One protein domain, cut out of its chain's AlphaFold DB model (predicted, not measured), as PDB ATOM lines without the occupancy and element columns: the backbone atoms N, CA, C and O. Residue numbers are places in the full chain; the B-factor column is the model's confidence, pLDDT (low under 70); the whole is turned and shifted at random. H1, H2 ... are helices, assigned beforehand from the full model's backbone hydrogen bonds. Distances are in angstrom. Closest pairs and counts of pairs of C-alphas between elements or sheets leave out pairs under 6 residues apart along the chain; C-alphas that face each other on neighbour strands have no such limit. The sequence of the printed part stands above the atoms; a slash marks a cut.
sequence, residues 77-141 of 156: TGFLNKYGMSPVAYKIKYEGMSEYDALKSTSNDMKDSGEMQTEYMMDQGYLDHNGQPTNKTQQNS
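This is residues 77 to 141 of the 156 residues of an uncharacterized protein of Lactobacillus mali KCTC 3596 = DSM 20444 (UniProt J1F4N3). This is an elongated, loosely joined string of short helices: H2, H3 and H4 follow one another through the middle, H1 meets a corner of H2 at one end, and H5 lies at the other end beyond a long link, touching no helix. The printed part has 65 residues with five named helices, H1 to H5 in order, and no named strand; its class is all helix. It is only just compact, close to loose, with a radius of gyration of the C-alphas of 12.9 A and spans of 42 by 22 by 16 A.

Find C-alpha 77 at (-13.189, 3.347, 21.520), where H1 begins and runs to residue 83. Next come H2, residues 87 to 95, 10.7 A long, and H3, residues 99 to 105. Look at C-alpha 113, at (-10.681, -2.834, 33.441), for the start of H4, which runs 15.3 A to residue 123. H5, residues 135 to 141, ends at C-alpha 141, at (-2.284, -7.762, 54.965).

H1 and H2 only just touch, only at the corner, with 3 pairs of C-alphas within 8 A; the closest are those of Phe 79 and Pro 87, 6.9 A apart. H2 touches H3, the closest C-alphas being those of Val 88 and Ala 102, 5.1 A apart, at a steep tilt of 69 degrees, only just short of perpendicular, opposite ways. H3 touches H4 about perpendicular, at 80 degrees, with the C-alphas of Leu 103 and Glu 119 closest, 6.3 A apart. H2 and H4 are only just apart, at 8.0 A, and H4 and H5 are apart. In H1, H2, H3 and H4 every O i to N i+4 pair is within hydrogen-bond range; in H5 it is 1 of 3, beside 2 of 4 O i to N i+3 pairs.

The C-alphas of Lys 82 and Gln 139 are the two farthest apart, 42.3 A. The printed part has no cut, and the link from H4 to H5, 11 residues, is long. Look at residues 138 to 141 for pLDDT under 70; the mean of the printed part is 93.1.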
ATOM      1  N   THR A  77     -14.166   3.028  22.569       96.06
ATOM      2  CA  THR A  77     -13.189   3.347  21.520       96.06
ATOM      3  C   THR A  77     -13.477   4.684  20.845       96.06
ATOM      4  O   THR A  77     -12.553   5.470  20.651       96.06
ATOM      5  N   GLY A  78     -14.733   4.975  20.497       96.62
ATOM      6  CA  GLY A  78     -15.074   6.246  19.862       96.62
ATOM      7  C   GLY A  78     -14.901   7.437  20.804       96.62
ATOM      8  O   GLY A  78     -14.364   8.466  20.389       96.62
ATOM      9  N   PHE A  79     -15.236   7.268  22.085       97.12
ATOM     10  CA  PHE A  79     -14.992   8.278  23.112       97.12
ATOM     11  C   PHE A  79     -13.492   8.564  23.290       97.12
ATOM     12  O   PHE A  79     -13.074   9.723  23.265       97.12
ATOM     13  N   LEU A  80     -12.664   7.515  23.374       96.50
ATOM     14  CA  LEU A  80     -11.203   7.634  23.440       96.50
ATOM     15  C   LEU A  80     -10.635   8.341  22.209       96.50
ATOM     16  O   LEU A  80      -9.802   9.233  22.345       96.50
ATOM     17  N   ASN A  81     -11.108   7.996  21.013       96.38
ATOM     18  CA  ASN A  81     -10.656   8.645  19.784       96.38
ATOM     19  C   ASN A  81     -11.027  10.133  19.749       96.38
ATOM     20  O   ASN A  81     -10.273  10.938  19.201       96.38
ATOM     21  N   LYS A  82     -12.175  10.507  20.325       96.56
ATOM     22  CA  LYS A  82     -12.663  11.889  20.337       96.56
ATOM     23  C   LYS A  82     -11.989  12.759  21.400       96.56
ATOM     24  O   LYS A  82     -11.579  13.876  21.093       96.56
ATOM     25  N   TYR A  83     -11.895  12.274  22.636       96.75
ATOM     26  CA  TYR A  83     -11.453  13.068  23.789       96.75
ATOM     27  C   TYR A  83     -10.048  12.716  24.291       96.75
ATOM     28  O   TYR A  83      -9.472  13.478  25.068       96.75
ATOM     29  N   GLY A  84      -9.484  11.582  23.868       96.94
ATOM     30  CA  GLY A  84      -8.179  11.096  24.324       96.94
ATOM     31  C   GLY A  84      -8.161  10.603  25.775       96.94
ATOM     32  O   GLY A  84      -7.084  10.460  26.348       96.94
ATOM     33  N   MET A  85      -9.327  10.383  26.389       96.62
ATOM     34  CA  MET A  85      -9.485   9.912  27.770       96.62
ATOM     35  C   MET A  85     -10.760   9.081  27.909       96.62
ATOM     36  O   MET A  85     -11.626   9.162  27.041       96.62
ATOM     37  N   SER A  86     -10.873   8.292  28.978       97.38
ATOM     38  CA  SER A  86     -12.081   7.515  29.258       97.38
ATOM     39  C   SER A  86     -13.268   8.428  29.620       97.38
ATOM     40  O   SER A  86     -13.074   9.566  30.069       97.38
ATOM     41  N   PRO A  87     -14.511   7.943  29.467       97.81
ATOM     42  CA  PRO A  87     -15.705   8.655  29.921       97.81
ATOM     43  C   PRO A  87     -15.673   9.028  31.409       97.81
ATOM     44  O   PRO A  87     -16.103  10.121  31.773       97.81
ATOM     45  N   VAL A  88     -15.122   8.163  32.267       98.00
ATOM     46  CA  VAL A  88     -14.972   8.432  33.708       98.00
ATOM     47  C   VAL A  88     -14.046   9.629  33.929       98.00
ATOM     48  O   VAL A  88     -14.441  10.609  34.563       98.00
ATOM     49  N   ALA A  89     -12.844   9.604  33.342       97.50
ATOM     50  CA  ALA A  89     -11.880  10.696  33.458       97.50
ATOM     51  C   ALA A  89     -12.436  12.021  32.910       97.50
ATOM     52  O   ALA A  89     -12.186  13.091  33.474       97.50
ATOM     53  N   TYR A  90     -13.228  11.953  31.838       98.12
ATOM     54  CA  TYR A  90     -13.896  13.120  31.275       98.12
ATOM     55  C   TYR A  90     -14.887  13.746  32.258       98.12
ATOM     56  O   TYR A  90     -14.823  14.952  32.492       98.12
ATOM     57  N   LYS A  91     -15.755  12.945  32.884       97.81
ATOM     58  CA  LYS A  91     -16.733  13.435  33.869       97.81
ATOM     59  C   LYS A  91     -16.067  14.064  35.088       97.81
ATOM     60  O   LYS A  91     -16.475  15.136  35.525       97.81
ATOM     61  N   ILE A  92     -14.989  13.466  35.592       97.56
ATOM     62  CA  ILE A  92     -14.226  14.045  36.708       97.56
ATOM     63  C   ILE A  92     -13.684  15.424  36.319       97.56
ATOM     64  O   ILE A  92     -13.860  16.409  37.036       97.56
ATOM     65  N   LYS A  93     -13.045  15.517  35.149       97.75
ATOM     66  CA  LYS A  93     -12.342  16.729  34.720       97.75
ATOM     67  C   LYS A  93     -13.268  17.852  34.249       97.75
ATOM     68  O   LYS A  93     -12.973  19.018  34.506       97.75
ATOM     69  N   TYR A  94     -14.326  17.524  33.509       97.94
ATOM     70  CA  TYR A  94     -15.173  18.501  32.818       97.94
ATOM     71  C   TYR A  94     -16.553  18.673  33.452       97.94
ATOM     72  O   TYR A  94     -17.115  19.760  33.352       97.94
ATOM     73  N   GLU A  95     -17.077  17.653  34.132       97.00
ATOM     74  CA  GLU A  95     -18.355  17.740  34.854       97.00
ATOM     75  C   GLU A  95     -18.159  17.979  36.361       97.00
ATOM     76  O   GLU A  95     -19.123  18.256  37.070       97.00
ATOM     77  N   GLY A  96     -16.915  17.920  36.856       96.56
ATOM     78  CA  GLY A  96     -16.593  18.132  38.270       96.56
ATOM     79  C   GLY A  96     -17.116  17.019  39.177       96.56
ATOM     80  O   GLY A  96     -17.322  17.237  40.371       96.56
ATOM     81  N   MET A  97     -17.373  15.844  38.602       96.94
ATOM     82  CA  MET A  97     -17.893  14.691  39.318       96.94
ATOM     83  C   MET A  97     -16.804  14.079  40.213       96.94
ATOM     84  O   MET A  97     -15.626  14.084  39.852       96.94
ATOM     85  N   SER A  98     -17.184  13.552  41.381       96.88
ATOM     86  CA  SER A  98     -16.251  12.767  42.197       96.88
ATOM     87  C   SER A  98     -15.838  11.497  41.443       96.88
ATOM     88  O   SER A  98     -16.553  11.047  40.546       96.88
ATOM     89  N   GLU A  99     -14.692  10.908  41.788       95.94
ATOM     90  CA  GLU A  99     -14.220   9.692  41.113       95.94
ATOM     91  C   GLU A  99     -15.241   8.555  41.228       95.94
ATOM     92  O   GLU A  99     -15.622   7.956  40.222       95.94
ATOM     93  N   TYR A 100     -15.766   8.329  42.432       97.12
ATOM     94  CA  TYR A 100     -16.787   7.315  42.664       97.12
ATOM     95  C   TYR A 100     -18.083   7.581  41.885       97.12
ATOM     96  O   TYR A 100     -18.614   6.673  41.247       97.12
ATOM     97  N   ASP A 101     -18.582   8.820  41.866       97.62
ATOM     98  CA  ASP A 101     -19.800   9.149  41.113       97.62
ATOM     99  C   ASP A 101     -19.579   9.012  39.596       97.62
ATOM    100  O   ASP A 101     -20.466   8.565  38.859       97.62
ATOM    101  N   ALA A 102     -18.381   9.347  39.108       97.94
ATOM    102  CA  ALA A 102     -18.010   9.203  37.703       97.94
ATOM    103  C   ALA A 102     -17.953   7.733  37.289       97.94
ATOM    104  O   ALA A 102     -18.446   7.380  36.213       97.94
ATOM    105  N   LEU A 103     -17.425   6.869  38.160       97.69
ATOM    106  CA  LEU A 103     -17.471   5.422  37.988       97.69
ATOM    107  C   LEU A 103     -18.928   4.937  37.985       97.69
ATOM    108  O   LEU A 103     -19.365   4.313  37.019       97.69
ATOM    109  N   LYS A 104     -19.740   5.301  38.981       97.38
ATOM    110  CA  LYS A 104     -21.133   4.829  39.091       97.38
ATOM    111  C   LYS A 104     -22.054   5.299  37.972       97.38
ATOM    112  O   LYS A 104     -22.963   4.571  37.580       97.38
ATOM    113  N   SER A 105     -21.831   6.495  37.439       97.56
ATOM    114  CA  SER A 105     -22.648   7.054  36.356       97.56
ATOM    115  C   SER A 105     -22.241   6.567  34.964       97.56
ATOM    116  O   SER A 105     -22.925   6.861  33.981       97.56
ATOM    117  N   THR A 106     -21.094   5.901  34.831       97.50
ATOM    118  CA  THR A 106     -20.589   5.404  33.547       97.50
ATOM    119  C   THR A 106     -21.016   3.951  33.356       97.50
ATOM    120  O   THR A 106     -20.933   3.149  34.282       97.50
ATOM    121  N   SER A 107     -21.496   3.595  32.160       97.19
ATOM    122  CA  SER A 107     -21.839   2.202  31.838       97.19
ATOM    123  C   SER A 107     -20.589   1.314  31.854       97.19
ATOM    124  O   SER A 107     -19.501   1.783  31.525       97.19
ATOM    125  N   ASN A 108     -20.725   0.027  32.181       96.38
ATOM    126  CA  ASN A 108     -19.580  -0.888  32.262       96.38
ATOM    127  C   ASN A 108     -18.870  -1.090  30.914       96.38
ATOM    128  O   ASN A 108     -17.647  -1.148  30.890       96.38
ATOM    129  N   ASP A 109     -19.598  -1.089  29.793       96.94
ATOM    130  CA  ASP A 109     -19.003  -1.183  28.442       96.94
ATOM    131  C   ASP A 109     -18.200   0.074  28.043       96.94
ATOM    132  O   ASP A 109     -17.532   0.113  27.008       96.94
ATOM    133  N   MET A 110     -18.293   1.122  28.861       97.38
ATOM    134  CA  MET A 110     -17.610   2.406  28.725       97.38
ATOM    135  C   MET A 110     -16.527   2.619  29.792       97.38
ATOM    136  O   MET A 110     -15.941   3.701  29.837       97.38
ATOM    137  N   LYS A 111     -16.266   1.614  30.632       97.31
ATOM    138  CA  LYS A 111     -15.174   1.613  31.605       97.31
ATOM    139  C   LYS A 111     -14.018   0.775  31.099       97.31
ATOM    140  O   LYS A 111     -14.215  -0.227  30.409       97.31
ATOM    141  N   ASP A 112     -12.811   1.151  31.489       96.19
ATOM    142  CA  ASP A 112     -11.681   0.243  31.377       96.19
ATOM    143  C   ASP A 112     -11.655  -0.780  32.535       96.19
ATOM    144  O   ASP A 112     -12.407  -0.709  33.513       96.19
ATOM    145  N   SER A 113     -10.801  -1.798  32.413       96.69
ATOM    146  CA  SER A 113     -10.681  -2.834  33.441       96.69
ATOM    147  C   SER A 113     -10.131  -2.319  34.771       96.69
ATOM    148  O   SER A 113     -10.450  -2.892  35.809       96.69
ATOM    149  N   GLY A 114      -9.294  -1.281  34.748       96.56
ATOM    150  CA  GLY A 114      -8.763  -0.658  35.957       96.56
ATOM    151  C   GLY A 114      -9.851   0.115  36.695       96.56
ATOM    152  O   GLY A 114     -10.015  -0.064  37.892       96.56
ATOM    153  N   GLU A 115     -10.666   0.879  35.978       97.50
ATOM    154  CA  GLU A 115     -11.829   1.600  36.490       97.50
ATOM    155  C   GLU A 115     -12.837   0.648  37.141       97.50
ATOM    156  O   GLU A 115     -13.294   0.905  38.253       97.50
ATOM    157  N   MET A 116     -13.125  -0.498  36.511       97.81
ATOM    158  CA  MET A 116     -13.981  -1.529  37.116       97.81
ATOM    159  C   MET A 116     -13.381  -2.119  38.402       97.81
ATOM    160  O   MET A 116     -14.110  -2.365  39.363       97.81
ATOM    161  N   GLN A 117     -12.063  -2.352  38.441       97.12
ATOM    162  CA  GLN A 117     -11.382  -2.817  39.653       97.12
ATOM    163  C   GLN A 117     -11.446  -1.766  40.762       97.12
ATOM    164  O   GLN A 117     -11.782  -2.100  41.897       97.12
ATOM    165  N   THR A 118     -11.179  -0.503  40.434       96.75
ATOM    166  CA  THR A 118     -11.244   0.620  41.370       96.75
ATOM    167  C   THR A 118     -12.648   0.776  41.946       96.75
ATOM    168  O   THR A 118     -12.797   0.824  43.165       96.75
ATOM    169  N   GLU A 119     -13.683   0.766  41.102       97.19
ATOM    170  CA  GLU A 119     -15.080   0.816  41.544       97.19
ATOM    171  C   GLU A 119     -15.407  -0.339  42.493       97.19
ATOM    172  O   GLU A 119     -15.966  -0.118  43.565       97.19
ATOM    173  N   TYR A 120     -14.999  -1.562  42.147       96.88
ATOM    174  CA  TYR A 120     -15.196  -2.719  43.014       96.88
ATOM    175  C   TYR A 120     -14.487  -2.555  44.367       96.88
ATOM    176  O   TYR A 120     -15.055  -2.873  45.411       96.88
ATOM    177  N   MET A 121     -13.254  -2.043  44.387       96.44
ATOM    178  CA  MET A 121     -12.521  -1.808  45.633       96.44
ATOM    179  C   MET A 121     -13.173  -0.719  46.496       96.44
ATOM    180  O   MET A 121     -13.188  -0.861  47.722       96.44
ATOM    181  N   MET A 122     -13.739   0.324  45.883       95.94
ATOM    182  CA  MET A 122     -14.521   1.353  46.578       95.94
ATOM    183  C   MET A 122     -15.824   0.774  47.149       95.94
ATOM    184  O   MET A 122     -16.113   0.960  48.329       95.94
ATOM    185  N   ASP A 123     -16.561  -0.017  46.363       95.56
ATOM    186  CA  ASP A 123     -17.811  -0.669  46.782       95.56
ATOM    187  C   ASP A 123     -17.609  -1.631  47.956       95.56
ATOM    188  O   ASP A 123     -18.423  -1.709  48.877       95.56
ATOM    189  N   GLN A 124     -16.506  -2.379  47.934       95.50
ATOM    190  CA  GLN A 124     -16.135  -3.294  49.010       95.50
ATOM    191  C   GLN A 124     -15.554  -2.568  50.233       95.50
ATOM    192  O   GLN A 124     -15.302  -3.207  51.262       95.50
ATOM    193  N   GLY A 125     -15.328  -1.257  50.139       94.25
ATOM    194  CA  GLY A 125     -14.749  -0.431  51.190       94.25
ATOM    195  C   GLY A 125     -13.259  -0.670  51.425       94.25
ATOM    196  O   GLY A 125     -12.782  -0.362  52.512       94.25
ATOM    197  N   TYR A 126     -12.524  -1.242  50.463       94.19
ATOM    198  CA  TYR A 126     -11.052  -1.283  50.483       94.19
ATOM    199  C   TYR A 126     -10.453   0.085  50.144       94.19
ATOM    200  O   TYR A 126      -9.431   0.478  50.711       94.19
ATOM    201  N   LEU A 127     -11.119   0.816  49.251       95.50
ATOM    202  CA  LEU A 127     -10.865   2.223  48.972       95.50
ATOM    203  C   LEU A 127     -12.025   3.063  49.517       95.50
ATOM    204  O   LEU A 127     -13.164   2.600  49.577       95.50
ATOM    205  N   ASP A 128     -11.736   4.286  49.942       94.44
ATOM    206  CA  ASP A 128     -12.755   5.300  50.169       94.44
ATOM    207  C   ASP A 128     -13.229   5.896  48.829       94.44
ATOM    208  O   ASP A 128     -12.691   5.606  47.760       94.44
ATOM    209  N   HIS A 129     -14.236   6.768  48.881       92.81
ATOM    210  CA  HIS A 129     -14.804   7.412  47.689       92.81
ATOM    211  C   HIS A 129     -13.823   8.375  46.981       92.81
ATOM    212  O   HIS A 129     -14.132   8.873  45.900       92.81
ATOM    213  N   ASN A 130     -12.657   8.636  47.582       91.12
ATOM    214  CA  ASN A 130     -11.577   9.468  47.051       91.12
ATOM    215  C   ASN A 130     -10.390   8.619  46.546       91.12
ATOM    216  O   ASN A 130      -9.293   9.151  46.342       91.12
ATOM    217  N   GLY A 131     -10.565   7.296  46.442       88.56
ATOM    218  CA  GLY A 131      -9.533   6.365  45.989       88.56
ATOM    219  C   GLY A 131      -8.416   6.120  47.006       88.56
ATOM    220  O   GLY A 131      -7.370   5.584  46.643       88.56
ATOM    221  N   GLN A 132      -8.594   6.502  48.273       92.25
ATOM    222  CA  GLN A 132      -7.610   6.271  49.330       92.25
ATOM    223  C   GLN A 132      -7.866   4.936  50.038       92.25
ATOM    224  O   GLN A 132      -9.017   4.592  50.297       92.25
ATOM    225  N   PRO A 133      -6.823   4.170  50.397       92.12
ATOM    226  CA  PRO A 133      -6.996   2.908  51.106       92.12
ATOM    227  C   PRO A 133      -7.626   3.124  52.485       92.12
ATOM    228  O   PRO A 133      -7.229   4.008  53.242       92.12
ATOM    229  N   THR A 134      -8.586   2.272  52.837       91.38
ATOM    230  CA  THR A 134      -9.189   2.244  54.174       91.38
ATOM    231  C   THR A 134      -8.453   1.261  55.091       91.38
ATOM    232  O   THR A 134      -7.658   0.428  54.649       91.38
ATOM    233  N   ASN A 135      -8.782   1.279  56.387       85.12
ATOM    234  CA  ASN A 135      -8.260   0.313  57.363       85.12
ATOM    235  C   ASN A 135      -8.579  -1.154  57.006       85.12
ATOM    236  O   ASN A 135      -7.860  -2.056  57.430       85.12
ATOM    237  N   LYS A 136      -9.614  -1.409  56.191       79.94
ATOM    238  CA  LYS A 136      -9.965  -2.760  55.726       79.94
ATOM    239  C   LYS A 136      -8.877  -3.357  54.827       79.94
ATOM    240  O   LYS A 136      -8.653  -4.562  54.846       79.94
ATOM    241  N   THR A 137      -8.164  -2.510  54.087       71.62
ATOM    242  CA  THR A 137      -7.005  -2.919  53.283       71.62
ATOM    243  C   THR A 137      -5.828  -3.346  54.164       71.62
ATOM    244  O   THR A 137      -5.089  -4.241  53.775       71.62
ATOM    245  N   GLN A 138      -5.683  -2.772  55.367       59.66
ATOM    246  CA  GLN A 138      -4.573  -3.076  56.283       59.66
ATOM    247  C   GLN A 138      -4.789  -4.380  57.068       59.66
ATOM    248  O   GLN A 138      -3.855  -5.158  57.237       59.66
ATOM    249  N   GLN A 139      -6.028  -4.673  57.478       58.03
ATOM    250  CA  GLN A 139      -6.339  -5.894  58.237       58.03
ATOM    251  C   GLN A 139      -6.105  -7.177  57.428       58.03
ATOM    252  O   GLN A 139      -5.681  -8.186  57.979       58.03
ATOM    253  N   ASN A 140      -6.304  -7.130  56.109       56.78
ATOM    254  CA  ASN A 140      -6.113  -8.296  55.243       56.78
ATOM    255  C   ASN A 140      -4.638  -8.545  54.862       56.78
ATOM    256  O   ASN A 140      -4.324  -9.576  54.277       56.78
ATOM    257  N   SER A 141      -3.734  -7.603  55.164       55.81
ATOM    258  CA  SER A 141      -2.284  -7.762  54.965       55.81
ATOM    259  C   SER A 141      -1.546  -8.312  56.190       55.81
ATOM    260  O   SER A 141      -0.395  -8.722  56.059       55.81
TER     261      SER A 141